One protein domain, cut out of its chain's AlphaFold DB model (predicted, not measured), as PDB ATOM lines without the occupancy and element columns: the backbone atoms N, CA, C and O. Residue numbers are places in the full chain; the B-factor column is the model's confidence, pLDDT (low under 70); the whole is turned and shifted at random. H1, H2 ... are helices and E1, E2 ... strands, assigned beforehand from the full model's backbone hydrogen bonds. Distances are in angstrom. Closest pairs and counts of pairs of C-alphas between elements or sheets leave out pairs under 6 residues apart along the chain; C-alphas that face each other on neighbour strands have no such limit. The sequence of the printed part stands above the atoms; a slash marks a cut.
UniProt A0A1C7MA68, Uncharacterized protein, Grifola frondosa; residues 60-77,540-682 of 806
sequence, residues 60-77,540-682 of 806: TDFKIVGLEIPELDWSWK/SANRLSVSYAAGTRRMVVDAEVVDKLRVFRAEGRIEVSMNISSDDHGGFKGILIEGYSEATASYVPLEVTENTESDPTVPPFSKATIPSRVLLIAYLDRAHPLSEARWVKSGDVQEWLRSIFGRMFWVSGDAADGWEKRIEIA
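Overview. This is residues 60 to 77 and 540 to 682 of the 806 residues of an uncharacterized protein of Grifola frondosa (UniProt A0A1C7MA68). This is a sandwich of two strongly twisted sheets, partly face to face with crossed strands: the larger is E2 E1 E9 E6 E5 E10, the smaller E3 E4 E7 E8, curled like part of a barrel. Three short helices, H1, H2 and H3, lead away from the E10 edge of the larger sheet. The printed part has 161 residues, with named elements in the order E1 to E9, H1 to H3, E10, and its class is mixed, helices and strands. The larger sheet is mixed, the smaller all antiparallel. The whole is compact, with a radius of gyration of the C-alphas of 16.5 A and spans of 48 by 41 by 34 A.

Arrangement. Start at E1, residues 60 to 69, which forms a hairpin with edge strand E2, residues 74 to 77; N 67 and O 76 are 2.8 A apart. Antiparallel to E1 is E9, residues 628 to 636, with N 68 and O 633 at 2.9 A. E6, residues 573 to 580, is antiparallel to E9, with N 576 and O 632 at 2.8 A. E6 forms a hairpin with E5, residues 562 to 568, with N 566 and O 575 at 2.8 A. Edge strand E10, residues 679 to 681, is parallel to E5, with N 680 and O 565 at 2.9 A. In the second sheet, E3, residues 543 to 548, and E4, residues 553 to 558, form a hairpin, with N 546 and O 555 at 2.8 A. E7, residues 591 to 597, is antiparallel to E4, with N 556 and O 592 at 2.8 A, and forms a hairpin with E8, residues 602 to 605, with N 595 and O 604 at 2.9 A. The facing parts of the two sheets are 9.9 A centre to centre, their strands at 56 degrees. H1, residues 646 to 650, is on the larger sheet; the C-alphas of Val 648 and Ile 681 are its closest to E10, 6.5 A. H2, residues 653 to 661, only grazes that sheet with residues 653 to 654. H3, residues 663 to 666, is not on it. In H1 and H2 every O i to N i+4 pair is within hydrogen-bond range; H3 is too short for one.

Along the chain. Find C-alpha 60 at (112.616, 205.207, 133.649); E1 runs 22.0 A from there, bending by 89 degrees at residue 65. E9 spans 25.7 A and E6 21.4 A. E10 ends at C-alpha 681, (121.890, 198.745, 141.621).

Size, cuts and confidence. Residues 78 to 539 are not printed, and C-alphas 77 and 540 are 27.0 A apart. The links E8 to E9 and H3 to E10 are long. Look for pLDDT under 70 at residues 610 to 611 and 663 to 673.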
ATOM      1  N   THR A  60     111.919 204.516 132.550       90.31
ATOM      2  CA  THR A  60     112.616 205.207 133.649       90.31
ATOM      3  C   THR A  60     113.552 206.263 133.067       90.31
ATOM      4  O   THR A  60     114.442 205.927 132.287       90.31
ATOM      5  N   ASP A  61     113.325 207.527 133.435       94.25
ATOM      6  CA  ASP A  61     114.118 208.698 133.035       94.25
ATOM      7  C   ASP A  61     115.043 209.127 134.188       94.25
ATOM      8  O   ASP A  61     114.585 209.296 135.317       94.25
ATOM      9  N   PHE A  62     116.310 209.423 133.886       96.12
ATOM     10  CA  PHE A  62     117.234 210.124 134.784       96.12
ATOM     11  C   PHE A  62     117.811 211.353 134.064       96.12
ATOM     12  O   PHE A  62     118.167 211.277 132.887       96.12
ATOM     13  N   LYS A  63     117.923 212.496 134.752       95.81
ATOM     14  CA  LYS A  63     118.549 213.716 134.208       95.81
ATOM     15  C   LYS A  63     120.074 213.604 134.308       95.81
ATOM     16  O   LYS A  63     120.572 213.166 135.343       95.81
ATOM     17  N   ILE A  64     120.801 214.012 133.265       97.00
ATOM     18  CA  ILE A  64     122.270 213.899 133.201       97.00
ATOM     19  C   ILE A  64     122.953 215.254 132.998       97.00
ATOM     20  O   ILE A  64     122.433 216.129 132.303       97.00
ATOM     21  N   VAL A  65     124.148 215.391 133.573       96.94
ATOM     22  CA  VAL A  65     125.056 216.542 133.418       96.94
ATOM     23  C   VAL A  65     126.312 216.205 132.611       96.94
ATOM     24  O   VAL A  65     127.023 217.113 132.192       96.94
ATOM     25  N   GLY A  66     126.580 214.926 132.340       97.50
ATOM     26  CA  GLY A  66     127.706 214.516 131.504       97.50
ATOM     27  C   GLY A  66     127.636 213.060 131.057       97.50
ATOM     28  O   GLY A  66     126.863 212.268 131.597       97.50
ATOM     29  N   LEU A  67     128.461 212.737 130.066       98.31
ATOM     30  CA  LEU A  67     128.709 211.418 129.497       98.31
ATOM     31  C   LEU A  67     130.214 211.249 129.283       98.31
ATOM     32  O   LEU A  67     130.903 212.216 128.964       98.31
ATOM     33  N   GLU A  68     130.714 210.033 129.418       98.25
ATOM     34  CA  GLU A  68     132.123 209.699 129.227       98.25
ATOM     35  C   GLU A  68     132.241 208.271 128.689       98.25
ATOM     36  O   GLU A  68     131.453 207.399 129.056       98.25
ATOM     37  N   ILE A  69     133.187 208.046 127.783       98.19
ATOM     38  CA  ILE A  69     133.566 206.731 127.266       98.19
ATOM     39  C   ILE A  69     135.099 206.670 127.340       98.19
ATOM     40  O   ILE A  69     135.769 207.131 126.408       98.19
ATOM     41  N   PRO A  70     135.667 206.176 128.460       97.88
ATOM     42  CA  PRO A  70     137.104 206.243 128.715       97.88
ATOM     43  C   PRO A  70     137.948 205.531 127.654       97.88
ATOM     44  O   PRO A  70     139.020 206.012 127.308       97.88
ATOM     45  N   GLU A  71     137.459 204.426 127.083       97.06
ATOM     46  CA  GLU A  71     138.187 203.645 126.074       97.06
ATOM     47  C   GLU A  71     138.315 204.348 124.710       97.06
ATOM     48  O   GLU A  71     139.010 203.847 123.828       97.06
ATOM     49  N   LEU A  72     137.649 205.495 124.525       96.00
ATOM     50  CA  LEU A  72     137.675 206.308 123.303       96.00
ATOM     51  C   LEU A  72     138.220 207.729 123.539       96.00
ATOM     52  O   LEU A  72     138.049 208.588 122.672       96.00
ATOM     53  N   ASP A  73     138.799 207.998 124.720       96.75
ATOM     54  CA  ASP A  73     139.211 209.334 125.194       96.75
ATOM     55  C   ASP A  73     138.099 210.407 125.068       96.75
ATOM     56  O   ASP A  73     138.360 211.608 124.959       96.75
ATOM     57  N   TRP A  74     136.826 209.988 125.071       97.06
ATOM     58  CA  TRP A  74     135.689 210.857 124.767       97.06
ATOM     59  C   TRP A  74     134.887 211.217 126.015       97.06
ATOM     60  O   TRP A  74     134.488 210.351 126.794       97.06
ATOM     61  N   SER A  75     134.560 212.500 126.167       97.31
ATOM     62  CA  SER A  75     133.558 212.947 127.134       97.31
ATOM     63  C   SER A  75     132.759 214.136 126.615       97.31
ATOM     64  O   SER A  75     133.268 215.007 125.910       97.31
ATOM     65  N   TRP A  76     131.492 214.190 127.016       97.31
ATOM     66  CA  TRP A  76     130.606 215.330 126.836       97.31
ATOM     67  C   TRP A  76     130.126 215.804 128.209       97.31
ATOM     68  O   TRP A  76     129.729 215.002 129.053       97.31
ATOM     69  N   LYS A  77     130.116 217.116 128.446       96.19
ATOM     70  CA  LYS A  77     129.589 217.714 129.680       96.19
ATOM     71  C   LYS A  77     128.594 218.807 129.314       96.19
ATOM     72  O   LYS A  77     128.791 219.541 128.347       96.19
ATOM     73  N   SER A 540     115.709 198.510 118.572       90.69
ATOM     74  CA  SER A 540     115.021 197.488 119.358       90.69
ATOM     75  C   SER A 540     113.981 198.075 120.308       90.69
ATOM     76  O   SER A 540     114.095 199.193 120.818       90.69
ATOM     77  N   ALA A 541     112.929 197.303 120.560       88.81
ATOM     78  CA  ALA A 541     111.868 197.678 121.483       88.81
ATOM     79  C   ALA A 541     112.380 197.793 122.937       88.81
ATOM     80  O   ALA A 541     111.932 198.675 123.671       88.81
ATOM     81  N   ASN A 542     113.352 196.951 123.311       91.38
ATOM     82  CA  ASN A 542     114.123 197.047 124.552       91.38
ATOM     83  C   ASN A 542     115.435 197.785 124.257       91.38
ATOM     84  O   ASN A 542     116.305 197.256 123.564       91.38
ATOM     85  N   ARG A 543     115.562 199.022 124.749       94.56
ATOM     86  CA  ARG A 543     116.678 199.920 124.413       94.56
ATOM     87  C   ARG A 543     116.919 201.004 125.455       94.56
ATOM     88  O   ARG A 543     116.007 201.452 126.152       94.56
ATOM     89  N   LEU A 544     118.154 201.470 125.512       96.62
ATOM     90  CA  LEU A 544     118.574 202.683 126.189       96.62
ATOM     91  C   LEU A 544     118.516 203.852 125.200       96.62
ATOM     92  O   LEU A 544     118.913 203.708 124.046       96.62
ATOM     93  N   SER A 545     118.064 205.024 125.637       97.00
ATOM     94  CA  SER A 545     118.163 206.251 124.845       97.00
ATOM     95  C   SER A 545     118.721 207.393 125.681       97.00
ATOM     96  O   SER A 545     118.172 207.743 126.724       97.00
ATOM     97  N   VAL A 546     119.819 207.975 125.215       97.69
ATOM     98  CA  VAL A 546     120.560 209.044 125.876       97.69
ATOM     99  C   VAL A 546     120.436 210.304 125.025       97.69
ATOM    100  O   VAL A 546     121.073 210.412 123.982       97.69
ATOM    101  N   SER A 547     119.604 211.255 125.446       96.94
ATOM    102  CA  SER A 547     119.550 212.600 124.858       96.94
ATOM    103  C   SER A 547     120.561 213.496 125.569       96.94
ATOM    104  O   SER A 547     120.531 213.606 126.793       96.94
ATOM    105  N   TYR A 548     121.431 214.162 124.817       96.88
ATOM    106  CA  TYR A 548     122.483 215.032 125.347       96.88
ATOM    107  C   TYR A 548     122.756 216.200 124.386       96.88
ATOM    108  O   TYR A 548     122.020 216.386 123.417       96.88
ATOM    109  N   ALA A 549     123.747 217.045 124.695       95.12
ATOM    110  CA  ALA A 549     124.016 218.294 123.968       95.12
ATOM    111  C   ALA A 549     122.740 219.154 123.804       95.12
ATOM    112  O   ALA A 549     122.351 219.518 122.696       95.12
ATOM    113  N   ALA A 550     122.038 219.400 124.920       92.06
ATOM    114  CA  ALA A 550     120.728 220.067 124.955       92.06
ATOM    115  C   ALA A 550     119.666 219.392 124.051       92.06
ATOM    116  O   ALA A 550     118.836 220.042 123.424       92.06
ATOM    117  N   GLY A 551     119.728 218.064 123.931       92.69
ATOM    118  CA  GLY A 551     118.835 217.280 123.079       92.69
ATOM    119  C   GLY A 551     119.098 217.405 121.575       92.69
ATOM    120  O   GLY A 551     118.373 216.798 120.796       92.69
ATOM    121  N   THR A 552     120.135 218.128 121.140       94.38
ATOM    122  CA  THR A 552     120.526 218.177 119.715       94.38
ATOM    123  C   THR A 552     121.164 216.869 119.231       94.38
ATOM    124  O   THR A 552     121.288 216.643 118.022       94.38
ATOM    125  N   ARG A 553     121.551 215.991 120.165       96.12
ATOM    126  CA  ARG A 553     122.076 214.645 119.924       96.12
ATOM    127  C   ARG A 553     121.295 213.619 120.738       96.12
ATOM    128  O   ARG A 553     120.903 213.872 121.884       96.12
ATOM    129  N   ARG A 554     121.099 212.436 120.159       96.31
ATOM    130  CA  ARG A 554     120.553 211.260 120.837       96.31
ATOM    131  C   ARG A 554     121.359 210.031 120.448       96.31
ATOM    132  O   ARG A 554     121.557 209.765 119.270       96.31
ATOM    133  N   MET A 555     121.819 209.289 121.444       97.25
ATOM    134  CA  MET A 555     122.379 207.953 121.270       97.25
ATOM    135  C   MET A 555     121.318 206.934 121.673       97.25
ATOM    136  O   MET A 555     120.649 207.099 122.694       97.25
ATOM    137  N   VAL A 556     121.152 205.891 120.872       97.12
ATOM    138  CA  VAL A 556     120.294 204.746 121.161       97.12
ATOM    139  C   VAL A 556     121.176 203.506 121.192       97.12
ATOM    140  O   VAL A 556     121.971 203.293 120.279       97.12
ATOM    141  N   VAL A 557     121.057 202.729 122.266       97.25
ATOM    142  CA  VAL A 557     121.787 201.474 122.473       97.25
ATOM    143  C   VAL A 557     120.754 200.398 122.770       97.25
ATOM    144  O   VAL A 557     120.068 200.450 123.791       97.25
ATOM    145  N   ASP A 558     120.600 199.454 121.857       96.12
ATOM    146  CA  ASP A 558     119.663 198.348 121.981       96.12
ATOM    147  C   ASP A 558     120.132 197.375 123.062       96.12
ATOM    148  O   ASP A 558     121.327 197.139 123.246       96.12
ATOM    149  N   ALA A 559     119.192 196.814 123.819       94.75
ATOM    150  CA  ALA A 559     119.545 196.109 125.048       94.75
ATOM    151  C   ALA A 559     120.341 194.810 124.799       94.75
ATOM    152  O   ALA A 559     121.097 194.388 125.669       94.75
ATOM    153  N   GLU A 560     120.256 194.233 123.590       93.56
ATOM    154  CA  GLU A 560     121.049 193.063 123.188       93.56
ATOM    155  C   GLU A 560     122.568 193.277 123.313       93.56
ATOM    156  O   GLU A 560     123.263 192.361 123.751       93.56
ATOM    157  N   VAL A 561     123.078 194.476 122.993       95.75
ATOM    158  CA  VAL A 561     124.517 194.796 123.049       95.75
ATOM    159  C   VAL A 561     124.980 195.298 124.421       95.75
ATOM    160  O   VAL A 561     126.172 195.527 124.608       95.75
ATOM    161  N   VAL A 562     124.076 195.451 125.396       97.00
ATOM    162  CA  VAL A 562     124.417 195.833 126.776       97.00
ATOM    163  C   VAL A 562     124.695 194.578 127.606       97.00
ATOM    164  O   VAL A 562     123.777 193.816 127.901       97.00
ATOM    165  N   ASP A 563     125.942 194.387 128.042       96.25
ATOM    166  CA  ASP A 563     126.312 193.331 129.001       96.25
ATOM    167  C   ASP A 563     125.704 193.600 130.377       96.25
ATOM    168  O   ASP A 563     125.158 192.712 131.032       96.25
ATOM    169  N   LYS A 564     125.886 194.837 130.862       97.31
ATOM    170  CA  LYS A 564     125.494 195.229 132.212       97.31
ATOM    171  C   LYS A 564     125.264 196.728 132.331       97.31
ATOM    172  O   LYS A 564     126.095 197.520 131.891       97.31
ATOM    173  N   LEU A 565     124.175 197.099 132.996       97.94
ATOM    174  CA  LEU A 565     123.859 198.460 133.410       97.94
ATOM    175  C   LEU A 565     123.890 198.522 134.940       97.94
ATOM    176  O   LEU A 565     123.151 197.798 135.606       97.94
ATOM    177  N   ARG A 566     124.736 199.388 135.498       98.06
ATOM    178  CA  ARG A 566     124.862 199.635 136.939       98.06
ATOM    179  C   ARG A 566     124.434 201.048 137.288       98.06
ATOM    180  O   ARG A 566     124.841 201.993 136.619       98.06
ATOM    181  N   VAL A 567     123.680 201.201 138.371       97.69
ATOM    182  CA  VAL A 567     123.353 202.511 138.957       97.69
ATOM    183  C   VAL A 567     124.079 202.669 140.292       97.69
ATOM    184  O   VAL A 567     123.947 201.808 141.158       97.69
ATOM    185  N   PHE A 568     124.809 203.777 140.444       97.62
ATOM    186  CA  PHE A 568     125.502 204.218 141.658       97.62
ATOM    187  C   PHE A 568     124.875 205.542 142.122       97.62
ATOM    188  O   PHE A 568     125.226 206.630 141.655       97.62
ATOM    189  N   ARG A 569     123.888 205.463 143.005       95.19
ATOM    190  CA  ARG A 569     123.046 206.559 143.505       95.19
ATOM    191  C   ARG A 569     123.796 207.499 144.447       95.19
ATOM    192  O   ARG A 569     123.681 208.719 144.323       95.19
ATOM    193  N   ALA A 570     124.602 206.950 145.354       94.62
ATOM    194  CA  ALA A 570     125.416 207.700 146.307       94.62
ATOM    195  C   ALA A 570     126.526 208.503 145.608       94.62
ATOM    196  O   ALA A 570     126.919 209.566 146.098       94.62
ATOM    197  N   GLU A 571     126.978 208.044 144.438       96.50
ATOM    198  CA  GLU A 571     127.898 208.766 143.551       96.50
ATOM    199  C   GLU A 571     127.171 209.684 142.552       96.50
ATOM    200  O   GLU A 571     127.663 210.769 142.240       96.50
ATOM    201  N   GLY A 572     125.973 209.303 142.102       96.56
ATOM    202  CA  GLY A 572     125.255 209.957 141.007       96.56
ATOM    203  C   GLY A 572     125.796 209.550 139.632       96.56
ATOM    204  O   GLY A 572     125.964 210.406 138.765       96.56
ATOM    205  N   ARG A 573     126.095 208.261 139.436       97.56
ATOM    206  CA  ARG A 573     126.686 207.692 138.215       97.56
ATOM    207  C   ARG A 573     125.844 206.518 137.703       97.56
ATOM    208  O   ARG A 573     125.326 205.732 138.492       97.56
ATOM    209  N   ILE A 574     125.723 206.378 136.388       98.38
ATOM    210  CA  ILE A 574     125.262 205.150 135.725       98.38
ATOM    211  C   ILE A 574     126.396 204.653 134.833       98.38
ATOM    212  O   ILE A 574     126.995 205.434 134.102       98.38
ATOM    213  N   GLU A 575     126.682 203.360 134.893       98.50
ATOM    214  CA  GLU A 575     127.638 202.663 134.031       98.50
ATOM    215  C   GLU A 575     126.879 201.720 133.101       98.50
ATOM    216  O   GLU A 575     126.017 200.964 133.549       98.50
ATOM    217  N   VAL A 576     127.209 201.735 131.813       98.50
ATOM    218  CA  VAL A 576     126.636 200.859 130.789       98.50
ATOM    219  C   VAL A 576     127.786 200.190 130.046       98.50
ATOM    220  O   VAL A 576     128.422 200.782 129.178       98.50
ATOM    221  N   SER A 577     128.062 198.945 130.419       98.25
ATOM    222  CA  SER A 577     129.007 198.071 129.730       98.25
ATOM    223  C   SER A 577     128.338 197.519 128.476       98.25
ATOM    224  O   SER A 577     127.329 196.821 128.587       98.25
ATOM    225  N   MET A 578     128.905 197.793 127.303       97.31
ATOM    226  CA  MET A 578     128.346 197.404 126.005       97.31
ATOM    227  C   MET A 578     129.406 196.803 125.074       97.31
ATOM    228  O   MET A 578     130.573 197.190 125.125       97.31
ATOM    229  N   ASN A 579     128.996 195.871 124.212       97.19
ATOM    230  CA  ASN A 579     129.860 195.257 123.204       97.19
ATOM    231  C   ASN A 579     129.657 195.922 121.841       97.19
ATOM    232  O   ASN A 579     128.580 195.858 121.249       97.19
ATOM    233  N   ILE A 580     130.722 196.526 121.323       96.38
ATOM    234  CA  ILE A 580     130.755 197.160 120.011       96.38
ATOM    235  C   ILE A 580     131.206 196.124 118.986       96.38
ATOM    236  O   ILE A 580     132.338 195.639 119.011       96.38
ATOM    237  N   SER A 581     130.307 195.799 118.060       96.62
ATOM    238  CA  SER A 581     130.578 194.969 116.885       96.62
ATOM    239  C   SER A 581     130.165 195.706 115.613       96.62
ATOM    240  O   SER A 581     129.260 196.547 115.632       96.62
ATOM    241  N   SER A 582     130.845 195.409 114.507       94.06
ATOM    242  CA  SER A 582     130.439 195.847 113.175       94.06
ATOM    243  C   SER A 582     129.198 195.081 112.731       94.06
ATOM    244  O   SER A 582     129.106 193.871 112.924       94.06
ATOM    245  N   ASP A 583     128.278 195.793 112.105       91.94
ATOM    246  CA  ASP A 583     127.093 195.267 111.437       91.94
ATOM    247  C   ASP A 583     127.347 195.114 109.925       91.94
ATOM    248  O   ASP A 583     128.225 195.784 109.374       91.94
ATOM    249  N   ASP A 584     126.561 194.276 109.241       91.44
ATOM    250  CA  ASP A 584     126.746 193.924 107.819       91.44
ATOM    251  C   ASP A 584     126.722 195.139 106.871       91.44
ATOM    252  O   ASP A 584     127.242 195.091 105.754       91.44
ATOM    253  N   HIS A 585     126.141 196.260 107.309       88.00
ATOM    254  CA  HIS A 585     126.102 197.521 106.569       88.00
ATOM    255  C   HIS A 585     127.244 198.495 106.917       88.00
ATOM    256  O   HIS A 585     127.164 199.676 106.577       88.00
ATOM    257  N   GLY A 586     128.291 198.044 107.615       86.00
ATOM    258  CA  GLY A 586     129.473 198.848 107.963       86.00
ATOM    259  C   GLY A 586     129.258 199.873 109.085       86.00
ATOM    260  O   GLY A 586     130.179 200.606 109.431       86.00
ATOM    261  N   GLY A 587     128.058 199.925 109.669       90.38
ATOM    262  CA  GLY A 587     127.804 200.642 110.920       90.38
ATOM    263  C   GLY A 587     128.043 199.753 112.143       90.38
ATOM    264  O   GLY A 587     128.509 198.623 112.033       90.38
ATOM    265  N   PHE A 588     127.640 200.230 113.317       94.00
ATOM    266  CA  PHE A 588     127.687 199.447 114.555       94.00
ATOM    267  C   PHE A 588     126.417 198.595 114.715       94.00
ATOM    268  O   PHE A 588     125.322 199.018 114.314       94.00
ATOM    269  N   LYS A 589     126.543 197.395 115.290       95.00
ATOM    270  CA  LYS A 589     125.395 196.584 115.717       95.00
ATOM    271  C   LYS A 589     124.790 197.190 116.986       95.00
ATOM    272  O   LYS A 589     125.529 197.625 117.865       95.00
ATOM    273  N   GLY A 590     123.460 197.257 117.068       94.19
ATOM    274  CA  GLY A 590     122.722 197.702 118.258       94.19
ATOM    275  C   GLY A 590     122.956 199.153 118.714       94.19
ATOM    276  O   GLY A 590     122.347 199.571 119.691       94.19
ATOM    277  N   ILE A 591     123.806 199.939 118.042       95.88
ATOM    278  CA  ILE A 591     124.141 201.320 118.420       95.88
ATOM    279  C   ILE A 591     123.796 202.264 117.266       95.88
ATOM    280  O   ILE A 591     124.222 202.066 116.125       95.88
ATOM    281  N   LEU A 592     123.034 203.314 117.574       95.38
ATOM    282  CA  LEU A 592     122.570 204.326 116.628       95.38
ATOM    283  C   LEU A 592     122.784 205.729 117.213       95.38
ATOM    284  O   LEU A 592     122.352 206.015 118.329       95.38
ATOM    285  N   ILE A 593     123.419 206.618 116.447       95.50
ATOM    286  CA  ILE A 593     123.532 208.046 116.775       95.50
ATOM    287  C   ILE A 593     122.577 208.834 115.880       95.50
ATOM    288  O   ILE A 593     122.511 208.611 114.673       95.50
ATOM    289  N   GLU A 594     121.843 209.770 116.472       95.12
ATOM    290  CA  GLU A 594     120.855 210.607 115.799       95.12
ATOM    291  C   GLU A 594     121.058 212.086 116.150       95.12
ATOM    292  O   GLU A 594     121.283 212.452 117.308       95.12
ATOM    293  N   GLY A 595     120.922 212.954 115.151       94.81
ATOM    294  CA  GLY A 595     120.851 214.401 115.327       94.81
ATOM    295  C   GLY A 595     119.400 214.863 115.360       94.81
ATOM    296  O   GLY A 595     118.549 214.296 114.674       94.81
ATOM    297  N   TYR A 596     119.098 215.900 116.139       93.62
ATOM    298  CA  TYR A 596     117.797 216.561 116.052       93.62
ATOM    299  C   TYR A 596     117.748 217.474 114.819       93.62
ATOM    300  O   TYR A 596     118.521 218.422 114.703       93.62
ATOM    301  N   SER A 597     116.832 217.183 113.898       92.94
ATOM    302  CA  SER A 597     116.535 217.987 112.715       92.94
ATOM    303  C   SER A 597     115.381 218.938 113.031       92.94
ATOM    304  O   SER A 597     114.220 218.528 113.100       92.94
ATOM    305  N   GLU A 598     115.691 220.225 113.190       90.25
ATOM    306  CA  GLU A 598     114.687 221.279 113.402       90.25
ATOM    307  C   GLU A 598     113.689 221.354 112.237       90.25
ATOM    308  O   GLU A 598     112.486 221.474 112.457       90.25
ATOM    309  N   ALA A 599     114.172 221.181 111.000       92.12
ATOM    310  CA  ALA A 599     113.371 221.233 109.774       92.12
ATOM    311  C   ALA A 599     112.274 220.152 109.690       92.12
ATOM    312  O   ALA A 599     111.311 220.310 108.940       92.12
ATOM    313  N   THR A 600     112.404 219.062 110.452       92.12
ATOM    314  CA  THR A 600     111.405 217.983 110.558       92.12
ATOM    315  C   THR A 600     110.865 217.805 111.981       92.12
ATOM    316  O   THR A 600     110.066 216.901 112.216       92.12
ATOM    317  N   ALA A 601     111.304 218.645 112.929       91.06
ATOM    318  CA  ALA A 601     111.087 218.516 114.372       91.06
ATOM    319  C   ALA A 601     111.353 217.096 114.929       91.06
ATOM    320  O   ALA A 601     110.687 216.636 115.860       91.06
ATOM    321  N   SER A 602     112.304 216.367 114.334       91.94
ATOM    322  CA  SER A 602     112.508 214.935 114.576       91.94
ATOM    323  C   SER A 602     113.982 214.579 114.718       91.94
ATOM    324  O   SER A 602     114.849 215.207 114.118       91.94
ATOM    325  N   TYR A 603     114.269 213.507 115.452       92.94
ATOM    326  CA  TYR A 603     115.583 212.872 115.380       92.94
ATOM    327  C   TYR A 603     115.743 212.145 114.039       92.94
ATOM    328  O   TYR A 603     114.772 211.596 113.511       92.94
ATOM    329  N   VAL A 604     116.953 212.187 113.484       93.75
ATOM    330  CA  VAL A 604     117.341 211.538 112.228       93.75
ATOM    331  C   VAL A 604     118.707 210.872 112.442       93.75
ATOM    332  O   VAL A 604     119.592 211.527 113.000       93.75
ATOM    333  N   PRO A 605     118.910 209.608 112.021       93.62
ATOM    334  CA  PRO A 605     120.215 208.951 112.056       93.62
ATOM    335  C   PRO A 605     121.329 209.796 111.431       93.62
ATOM    336  O   PRO A 605     121.157 210.347 110.344       93.62
ATOM    337  N   LEU A 606     122.477 209.866 112.105       91.50
ATOM    338  CA  LEU A 606     123.704 210.417 111.537       91.50
ATOM    339  C   LEU A 606     124.495 209.285 110.877       91.50
ATOM    340  O   LEU A 606     124.826 208.290 111.522       91.50
ATOM    341  N   GLU A 607     124.818 209.444 109.594       85.19
ATOM    342  CA  GLU A 607     125.770 208.567 108.909       85.19
ATOM    343  C   GLU A 607     127.178 208.873 109.452       85.19
ATOM    344  O   GLU A 607     127.781 209.896 109.109       85.19
ATOM    345  N   VAL A 608     127.672 208.008 110.348       76.19
ATOM    346  CA  VAL A 608     129.005 208.132 110.958       76.19
ATOM    347  C   VAL A 608     130.056 208.041 109.854       76.19
ATOM    348  O   VAL A 608     130.200 207.025 109.179       76.19
ATOM    349  N   THR A 609     130.741 209.154 109.647       72.06
ATOM    350  CA  THR A 609     131.623 209.462 108.517       72.06
ATOM    351  C   THR A 609     132.786 210.306 109.037       72.06
ATOM    352  O   THR A 609     132.664 210.935 110.087       72.06
ATOM    353  N   GLU A 610     133.902 210.393 108.307       62.81
ATOM    354  CA  GLU A 610     135.077 211.181 108.735       62.81
ATOM    355  C   GLU A 610     134.710 212.635 109.109       62.81
ATOM    356  O   GLU A 610     135.245 213.206 110.057       62.81
ATOM    357  N   ASN A 611     133.719 213.222 108.426       60.25
ATOM    358  CA  ASN A 611     133.179 214.541 108.746       60.25
ATOM    359  C   ASN A 611     132.504 214.624 110.129       60.25
ATOM    360  O   ASN A 611     132.620 215.662 110.782       60.25
ATOM    361  N   THR A 612     131.808 213.579 110.593       71.88
ATOM    362  CA  THR A 612     131.176 213.572 111.928       71.88
ATOM    363  C   THR A 612     132.174 213.337 113.060       71.88
ATOM    364  O   THR A 612     131.893 213.753 114.177       71.88
ATOM    365  N   GLU A 613     133.369 212.799 112.792       70.81
ATOM    366  CA  GLU A 613     134.444 212.731 113.798       70.81
ATOM    367  C   GLU A 613     134.995 214.106 114.214       70.81
ATOM    368  O   GLU A 613     135.696 214.210 115.221       70.81
ATOM    369  N   SER A 614     134.702 215.160 113.445       85.75
ATOM    370  CA  SER A 614     135.064 216.539 113.797       85.75
ATOM    371  C   SER A 614     134.117 217.185 114.820       85.75
ATOM    372  O   SER A 614     134.445 218.234 115.373       85.75
ATOM    373  N   ASP A 615     132.959 216.571 115.091       92.06
ATOM    374  CA  ASP A 615     131.997 217.043 116.086       92.06
ATOM    375  C   ASP A 615     132.345 216.457 117.467       92.06
ATOM    376  O   ASP A 615     132.152 215.258 117.679       92.06
ATOM    377  N   PRO A 616     132.801 217.262 118.447       93.44
ATOM    378  CA  PRO A 616     133.158 216.759 119.775       93.44
ATOM    379  C   PRO A 616     131.957 216.194 120.547       93.44
ATOM    380  O   PRO A 616     132.140 215.507 121.551       93.44
ATOM    381  N   THR A 617     130.722 216.456 120.106       94.06
ATOM    382  CA  THR A 617     129.528 215.830 120.684       94.06
ATOM    383  C   THR A 617     129.288 214.409 120.173       94.06
ATOM    384  O   THR A 617     128.505 213.696 120.787       94.06
ATOM    385  N   VAL A 618     129.949 213.951 119.106       95.19
ATOM    386  CA  VAL A 618     129.782 212.583 118.592       95.19
ATOM    387  C   VAL A 618     130.876 211.669 119.169       95.19
ATOM    388  O   VAL A 618     132.058 211.948 118.971       95.19
ATOM    389  N   PRO A 619     130.531 210.568 119.867       94.69
ATOM    390  CA  PRO A 619     131.523 209.602 120.338       94.69
ATOM    391  C   PRO A 619     132.216 208.911 119.146       94.69
ATOM    392  O   PRO A 619     131.527 208.413 118.249       94.69
ATOM    393  N   PRO A 620     133.562 208.843 119.105       94.62
ATOM    394  CA  PRO A 620     134.309 208.411 117.926       94.62
ATOM    395  C   PRO A 620     134.423 206.879 117.852       94.62
ATOM    396  O   PRO A 620     135.515 206.314 117.875       94.62
ATOM    397  N   PHE A 621     133.284 206.188 117.759       92.44
ATOM    398  CA  PHE A 621     133.212 204.720 117.721       92.44
ATOM    399  C   PHE A 621     133.987 204.079 116.554       92.44
ATOM    400  O   PHE A 621     134.371 202.918 116.646       92.44
ATOM    401  N   SER A 622     134.277 204.828 115.486       90.31
ATOM    402  CA  SER A 622     135.173 204.428 114.388       90.31
ATOM    403  C   SER A 622     136.616 204.146 114.830       90.31
ATOM    404  O   SER A 622     137.342 203.449 114.126       90.31
ATOM    405  N   LYS A 623     137.034 204.670 115.991       91.88
ATOM    406  CA  LYS A 623     138.370 204.475 116.583       91.88
ATOM    407  C   LYS A 623     138.424 203.296 117.555       91.88
ATOM    408  O   LYS A 623     139.512 202.935 118.000       91.88
ATOM    409  N   ALA A 624     137.279 202.687 117.872       91.81
ATOM    410  CA  ALA A 624     137.235 201.457 118.648       91.81
ATOM    411  C   ALA A 624     137.889 200.314 117.858       91.81
ATOM    412  O   ALA A 624     137.650 200.153 116.660       91.81
ATOM    413  N   THR A 625     138.664 199.463 118.527       94.25
ATOM    414  CA  THR A 625     138.999 198.149 117.968       94.25
ATOM    415  C   THR A 625     137.721 197.311 117.911       94.25
ATOM    416  O   THR A 625     136.956 197.288 118.869       94.25
ATOM    417  N   ILE A 626     137.436 196.652 116.788       94.31
ATOM    418  CA  ILE A 626     136.193 195.885 116.613       94.31
ATOM    419  C   ILE A 626     136.532 194.392 116.463       94.31
ATOM    420  O   ILE A 626     137.352 194.060 115.604       94.31
ATOM    421  N   PRO A 627     135.904 193.482 117.237       95.25
ATOM    422  CA  PRO A 627     134.977 193.745 118.341       95.25
ATOM    423  C   PRO A 627     135.691 194.216 119.621       95.25
ATOM    424  O   PRO A 627     136.808 193.789 119.910       95.25
ATOM    425  N   SER A 628     135.019 195.040 120.426       96.88
ATOM    426  CA  SER A 628     135.482 195.437 121.767       96.88
ATOM    427  C   SER A 628     134.330 195.590 122.755       96.88
ATOM    428  O   SER A 628     133.168 195.732 122.378       96.88
ATOM    429  N   ARG A 629     134.679 195.578 124.042       97.50
ATOM    430  CA  ARG A 629     133.803 195.935 125.156       97.50
ATOM    431  C   ARG A 629     134.172 197.336 125.631       97.50
ATOM    432  O   ARG A 629     135.357 197.619 125.788       97.50
ATOM    433  N   VAL A 630     133.170 198.182 125.842       97.81
ATOM    434  CA  VAL A 630     133.319 199.621 126.107       97.81
ATOM    435  C   VAL A 630     132.368 200.055 127.227       97.81
ATOM    436  O   VAL A 630     131.243 199.550 127.321       97.81
ATOM    437  N   LEU A 631     132.803 200.989 128.076       98.31
ATOM    438  CA  LEU A 631     132.067 201.479 129.235       98.31
ATOM    439  C   LEU A 631     131.539 202.900 129.001       98.31
ATOM    440  O   LEU A 631     132.253 203.889 129.141       98.31
ATOM    441  N   LEU A 632     130.241 203.019 128.724       98.56
ATOM    442  CA  LEU A 632     129.559 204.309 128.750       98.56
ATOM    443  C   LEU A 632     129.235 204.695 130.198       98.56
ATOM    444  O   LEU A 632     128.425 204.048 130.861       98.56
ATOM    445  N   ILE A 633     129.820 205.791 130.666       98.62
ATOM    446  CA  ILE A 633     129.547 206.401 131.965       98.62
ATOM    447  C   ILE A 633     128.616 207.601 131.762       98.62
ATOM    448  O   ILE A 633     128.852 208.447 130.903       98.62
ATOM    449  N   ALA A 634     127.560 207.704 132.567       98.38
ATOM    450  CA  ALA A 634     126.644 208.841 132.594       98.38
ATOM    451  C   ALA A 634     126.578 209.461 133.995       98.38
ATOM    452  O   ALA A 634     126.277 208.784 134.979       98.38
ATOM    453  N   TYR A 635     126.825 210.767 134.079       98.06
ATOM    454  CA  TYR A 635     126.809 211.533 135.326       98.06
ATOM    455  C   TYR A 635     125.436 212.174 135.532       98.06
ATOM    456  O   TYR A 635     124.964 212.929 134.679       98.06
ATOM    457  N   LEU A 636     124.789 211.873 136.657       96.88
ATOM    458  CA  LEU A 636     123.430 212.307 136.982       96.88
ATOM    459  C   LEU A 636     123.401 213.732 137.554       96.88
ATOM    460  O   LEU A 636     124.314 214.155 138.262       96.88
ATOM    461  N   ASP A 637     122.318 214.469 137.298       95.88
ATOM    462  CA  ASP A 637     122.096 215.769 137.943       95.88
ATOM    463  C   ASP A 637     121.699 215.582 139.417       95.88
ATOM    464  O   ASP A 637     120.540 215.319 139.739       95.88
ATOM    465  N   ARG A 638     122.677 215.730 140.315       94.56
ATOM    466  CA  ARG A 638     122.478 215.657 141.772       94.56
ATOM    467  C   ARG A 638     121.905 216.938 142.385       94.56
ATOM    468  O   ARG A 638     121.456 216.892 143.526       94.56
ATOM    469  N   ALA A 639     121.922 218.062 141.665       93.75
ATOM    470  CA  ALA A 639     121.362 219.332 142.133       93.75
ATOM    471  C   ALA A 639     119.862 219.444 141.809       93.75
ATOM    472  O   ALA A 639     119.093 220.000 142.590       93.75
ATOM    473  N   HIS A 640     119.437 218.865 140.682       91.19
ATOM    474  CA  HIS A 640     118.045 218.822 140.231       91.19
ATOM    475  C   HIS A 640     117.644 217.393 139.806       91.19
ATOM    476  O   HIS A 640     117.297 217.174 138.635       91.19
ATOM    477  N   PRO A 641     117.710 216.405 140.719       89.19
ATOM    478  CA  PRO A 641     117.386 215.023 140.400       89.19
ATOM    479  C   PRO A 641     115.909 214.871 140.023       89.19
ATOM    480  O   PRO A 641     115.029 215.553 140.551       89.19
ATOM    481  N   LEU A 642     115.629 213.930 139.120       88.00
ATOM    482  CA  LEU A 642     114.266 213.444 138.906       88.00
ATOM    483  C   LEU A 642     113.855 212.526 140.066       88.00
ATOM    484  O   LEU A 642     114.695 212.022 140.811       88.00
ATOM    485  N   SER A 643     112.553 212.279 140.209       88.12
ATOM    486  CA  SER A 643     112.033 211.324 141.186       88.12
ATOM    487  C   SER A 643     112.535 209.905 140.883       88.12
ATOM    488  O   SER A 643     112.037 209.260 139.960       88.12
ATOM    489  N   GLU A 644     113.506 209.423 141.663       89.06
ATOM    490  CA  GLU A 644     114.038 208.059 141.561       89.06
ATOM    491  C   GLU A 644     112.917 207.008 141.607       89.06
ATOM    492  O   GLU A 644     112.080 207.008 142.516       89.06
ATOM    493  N   ALA A 645     112.926 206.082 140.647       90.88
ATOM    494  CA  ALA A 645     111.969 204.985 140.601       90.88
ATOM    495  C   ALA A 645     112.166 204.011 141.779       90.88
ATOM    496  O   ALA A 645     113.288 203.769 142.221       90.88
ATOM    497  N   ARG A 646     111.078 203.394 142.263       90.38
ATOM    498  CA  ARG A 646     111.112 202.506 143.445       90.38
ATOM    499  C   ARG A 646     112.140 201.371 143.330       90.38
ATOM    500  O   ARG A 646     112.789 201.067 144.320       90.38
ATOM    501  N   TRP A 647     112.312 200.792 142.141       92.12
ATOM    502  CA  TRP A 647     113.280 199.717 141.886       92.12
ATOM    503  C   TRP A 647     114.740 200.171 141.975       92.12
ATOM    504  O   TRP A 647     115.594 199.399 142.395       92.12
ATOM    505  N   VAL A 648     115.017 201.433 141.625       94.25
ATOM    506  CA  VAL A 648     116.336 202.056 141.811       94.25
ATOM    507  C   VAL A 648     116.623 202.198 143.301       94.25
ATOM    508  O   VAL A 648     117.736 201.936 143.736       94.25
ATOM    509  N   LYS A 649     115.605 202.561 144.091       91.25
ATOM    510  CA  LYS A 649     115.733 202.686 145.543       91.25
ATOM    511  C   LYS A 649     115.943 201.351 146.238       91.25
ATOM    512  O   LYS A 649     116.903 201.227 146.978       91.25
ATOM    513  N   SER A 650     115.073 200.364 146.034       89.00
ATOM    514  CA  SER A 650     115.145 199.124 146.818       89.00
ATOM    515  C   SER A 650     116.149 198.097 146.288       89.00
ATOM    516  O   SER A 650     116.551 197.212 147.032       89.00
ATOM    517  N   GLY A 651     116.588 198.212 145.030       91.75
ATOM    518  CA  GLY A 651     117.489 197.244 144.394       91.75
ATOM    519  C   GLY A 651     116.780 196.037 143.773       91.75
ATOM    520  O   GLY A 651     117.394 195.310 142.995       91.75
ATOM    521  N   ASP A 652     115.479 195.858 144.028       89.62
ATOM    522  CA  ASP A 652     114.680 194.694 143.608       89.62
ATOM    523  C   ASP A 652     114.297 194.726 142.114       89.62
ATOM    524  O   ASP A 652     113.157 194.449 141.735       89.62
ATOM    525  N   VAL A 653     115.234 195.080 141.228       91.12
ATOM    526  CA  VAL A 653     114.977 195.285 139.792       91.12
ATOM    527  C   VAL A 653     114.318 194.061 139.161       91.12
ATOM    528  O   VAL A 653     113.380 194.188 138.380       91.12
ATOM    529  N   GLN A 654     114.757 192.863 139.552       89.69
ATOM    530  CA  GLN A 654     114.224 191.605 139.029       89.69
ATOM    531  C   GLN A 654     112.801 191.311 139.545       89.69
ATOM    532  O   GLN A 654     112.001 190.736 138.813       89.69
ATOM    533  N   GLU A 655     112.437 191.733 140.763       88.00
ATOM    534  CA  GLU A 655     111.052 191.631 141.251       88.00
ATOM    535  C   GLU A 655     110.148 192.684 140.599       88.00
ATOM    536  O   GLU A 655     109.031 192.379 140.187       88.00
ATOM    537  N   TRP A 656     110.652 193.902 140.406       89.06
ATOM    538  CA  TRP A 656     109.943 194.967 139.702       89.06
ATOM    539  C   TRP A 656     109.659 194.613 138.231       89.06
ATOM    540  O   TRP A 656     108.529 194.788 137.769       89.06
ATOM    541  N   LEU A 657     110.631 194.027 137.519       87.25
ATOM    542  CA  LEU A 657     110.440 193.489 136.165       87.25
ATOM    543  C   LEU A 657     109.377 192.374 136.152       87.25
ATOM    544  O   LEU A 657     108.438 192.439 135.358       87.25
ATOM    545  N   ARG A 658     109.449 191.402 137.080       83.12
ATOM    546  CA  ARG A 658     108.408 190.362 137.263       83.12
ATOM    547  C   ARG A 658     107.027 190.957 137.556       83.12
ATOM    548  O   ARG A 658     106.027 190.417 137.094       83.12
ATOM    549  N   SER A 659     106.956 192.042 138.325       83.19
ATOM    550  CA  SER A 659     105.699 192.687 138.717       83.19
ATOM    551  C   SER A 659     105.016 193.398 137.546       83.19
ATOM    552  O   SER A 659     103.796 193.311 137.424       83.19
ATOM    553  N   ILE A 660     105.779 194.048 136.661       82.06
ATOM    554  CA  ILE A 660     105.235 194.745 135.480       82.06
ATOM    555  C   ILE A 660     104.901 193.771 134.349       82.06
ATOM    556  O   ILE A 660     103.870 193.918 133.695       82.06
ATOM    557  N   PHE A 661     105.767 192.788 134.097       79.94
ATOM    558  CA  PHE A 661     105.607 191.848 132.986       79.94
ATOM    559  C   PHE A 661     104.796 190.590 133.351       79.94
ATOM    560  O   PHE A 661     104.413 189.815 132.474       79.94
ATOM    561  N   GLY A 662     104.494 190.399 134.636       77.62
ATOM    562  CA  GLY A 662     103.701 189.287 135.148       77.62
ATOM    563  C   GLY A 662     104.406 187.928 135.066       77.62
ATOM    564  O   GLY A 662     105.561 187.796 134.660       77.62
ATOM    565  N   ARG A 663     103.677 186.870 135.447       67.06
ATOM    566  CA  ARG A 663     104.212 185.492 135.474       67.06
ATOM    567  C   ARG A 663     104.568 184.955 134.079       67.06
ATOM    568  O   ARG A 663     105.451 184.113 133.970       67.06
ATOM    569  N   MET A 664     103.919 185.458 133.024       59.88
ATOM    570  CA  MET A 664     104.134 185.018 131.637       59.88
ATOM    571  C   MET A 664     105.511 185.392 131.067       59.88
ATOM    572  O   MET A 664     105.963 184.728 130.139       59.88
ATOM    573  N   PHE A 665     106.203 186.386 131.638       60.22
ATOM    574  CA  PHE A 665     107.515 186.849 131.159       60.22
ATOM    575  C   PHE A 665     108.556 185.726 131.004       60.22
ATOM    576  O   PHE A 665     109.376 185.769 130.097       60.22
ATOM    577  N   TRP A 666     108.488 184.694 131.849       56.81
ATOM    578  CA  TRP A 666     109.466 183.600 131.908       56.81
ATOM    579  C   TRP A 666     109.122 182.401 131.012       56.81
ATOM    580  O   TRP A 666     109.897 181.453 130.944       56.81
ATOM    581  N   VAL A 667     107.962 182.413 130.346       56.03
ATOM    582  CA  VAL A 667     107.491 181.290 129.512       56.03
ATOM    583  C   VAL A 667     107.990 181.419 128.065       56.03
ATOM    584  O   VAL A 667     108.218 180.418 127.390       56.03
ATOM    585  N   SER A 668     108.225 182.644 127.590       52.38
ATOM    586  CA  SER A 668     108.793 182.930 126.264       52.38
ATOM    587  C   SER A 668     110.318 183.087 126.347       52.38
ATOM    588  O   SER A 668     110.834 184.197 126.238       52.38
ATOM    589  N   GLY A 669     111.021 181.967 126.561       49.78
ATOM    590  CA  GLY A 669     112.455 181.864 126.903       49.78
ATOM    591  C   GLY A 669     113.491 182.279 125.842       49.78
ATOM    592  O   GLY A 669     114.531 181.643 125.737       49.78
ATOM    593  N   ASP A 670     113.197 183.323 125.072       50.31
ATOM    594  CA  ASP A 670     114.080 183.981 124.093       50.31
ATOM    595  C   ASP A 670     113.753 185.489 124.070       50.31
ATOM    596  O   ASP A 670     114.597 186.361 124.256       50.31
ATOM    597  N   ALA A 671     112.456 185.810 124.035       49.69
ATOM    598  CA  ALA A 671     111.943 187.178 124.024       49.69
ATOM    599  C   ALA A 671     112.020 187.923 125.384       49.69
ATOM    600  O   ALA A 671     111.693 189.111 125.458       49.69
ATOM    601  N   ALA A 672     112.444 187.242 126.454       53.78
ATOM    602  CA  ALA A 672     112.662 187.811 127.789       53.78
ATOM    603  C   ALA A 672     114.053 188.459 127.970       53.78
ATOM    604  O   ALA A 672     114.231 189.310 128.844       53.78
ATOM    605  N   ASP A 673     115.036 188.100 127.135       63.88
ATOM    606  CA  ASP A 673     116.472 188.294 127.413       63.88
ATOM    607  C   ASP A 673     116.975 189.757 127.323       63.88
ATOM    608  O   ASP A 673     118.158 190.053 127.497       63.88
ATOM    609  N   GLY A 674     116.071 190.712 127.077       78.31
ATOM    610  CA  GLY A 674     116.396 192.119 126.829       78.31
ATOM    611  C   GLY A 674     116.995 192.875 128.020       78.31
ATOM    612  O   GLY A 674     117.993 193.558 127.846       78.31
ATOM    613  N   TRP A 675     116.410 192.790 129.221       89.69
ATOM    614  CA  TRP A 675     116.865 193.564 130.401       89.69
ATOM    615  C   TRP A 675     117.009 192.747 131.691       89.69
ATOM    616  O   TRP A 675     117.546 193.243 132.688       89.69
ATOM    617  N   GLU A 676     116.532 191.503 131.692       85.00
ATOM    618  CA  GLU A 676     116.650 190.593 132.829       85.00
ATOM    619  C   GLU A 676     118.133 190.314 133.136       85.00
ATOM    620  O   GLU A 676     118.942 190.204 132.219       85.00
ATOM    621  N   LYS A 677     118.512 190.237 134.420       89.06
ATOM    622  CA  LYS A 677     119.904 190.078 134.921       89.06
ATOM    623  C   LYS A 677     120.924 191.175 134.526       89.06
ATOM    624  O   LYS A 677     121.891 191.370 135.259       89.06
ATOM    625  N   ARG A 678     120.717 191.914 133.427       94.00
ATOM    626  CA  ARG A 678     121.613 192.968 132.909       94.00
ATOM    627  C   ARG A 678     121.625 194.223 133.795       94.00
ATOM    628  O   ARG A 678     122.649 194.894 133.866       94.00
ATOM    629  N   ILE A 679     120.521 194.556 134.475       95.44
ATOM    630  CA  ILE A 679     120.425 195.746 135.346       95.44
ATOM    631  C   ILE A 679     120.729 195.406 136.818       95.44
ATOM    632  O   ILE A 679     120.114 194.508 137.396       95.44
ATOM    633  N   GLU A 680     121.626 196.182 137.432       95.69
ATOM    634  CA  GLU A 680     122.080 196.097 138.828       95.69
ATOM    635  C   GLU A 680     122.058 197.489 139.496       95.69
ATOM    636  O   GLU A 680     122.426 198.491 138.881       95.69
ATOM    637  N   ILE A 681     121.663 197.563 140.771       96.81
ATOM    638  CA  ILE A 681     121.890 198.745 141.621       96.81
ATOM    639  C   ILE A 681     123.084 198.427 142.523       96.81
ATOM    640  O   ILE A 681     123.070 197.404 143.204       96.81
ATOM    641  N   ALA A 682     124.116 199.271 142.513       96.25
ATOM    642  CA  ALA A 682     125.322 199.062 143.316       96.25
ATOM    643  C   ALA A 682     125.123 199.455 144.793       96.25
ATOM    644  O   ALA A 682     125.759 198.894 145.682       96.25
TER     645      ALA A 682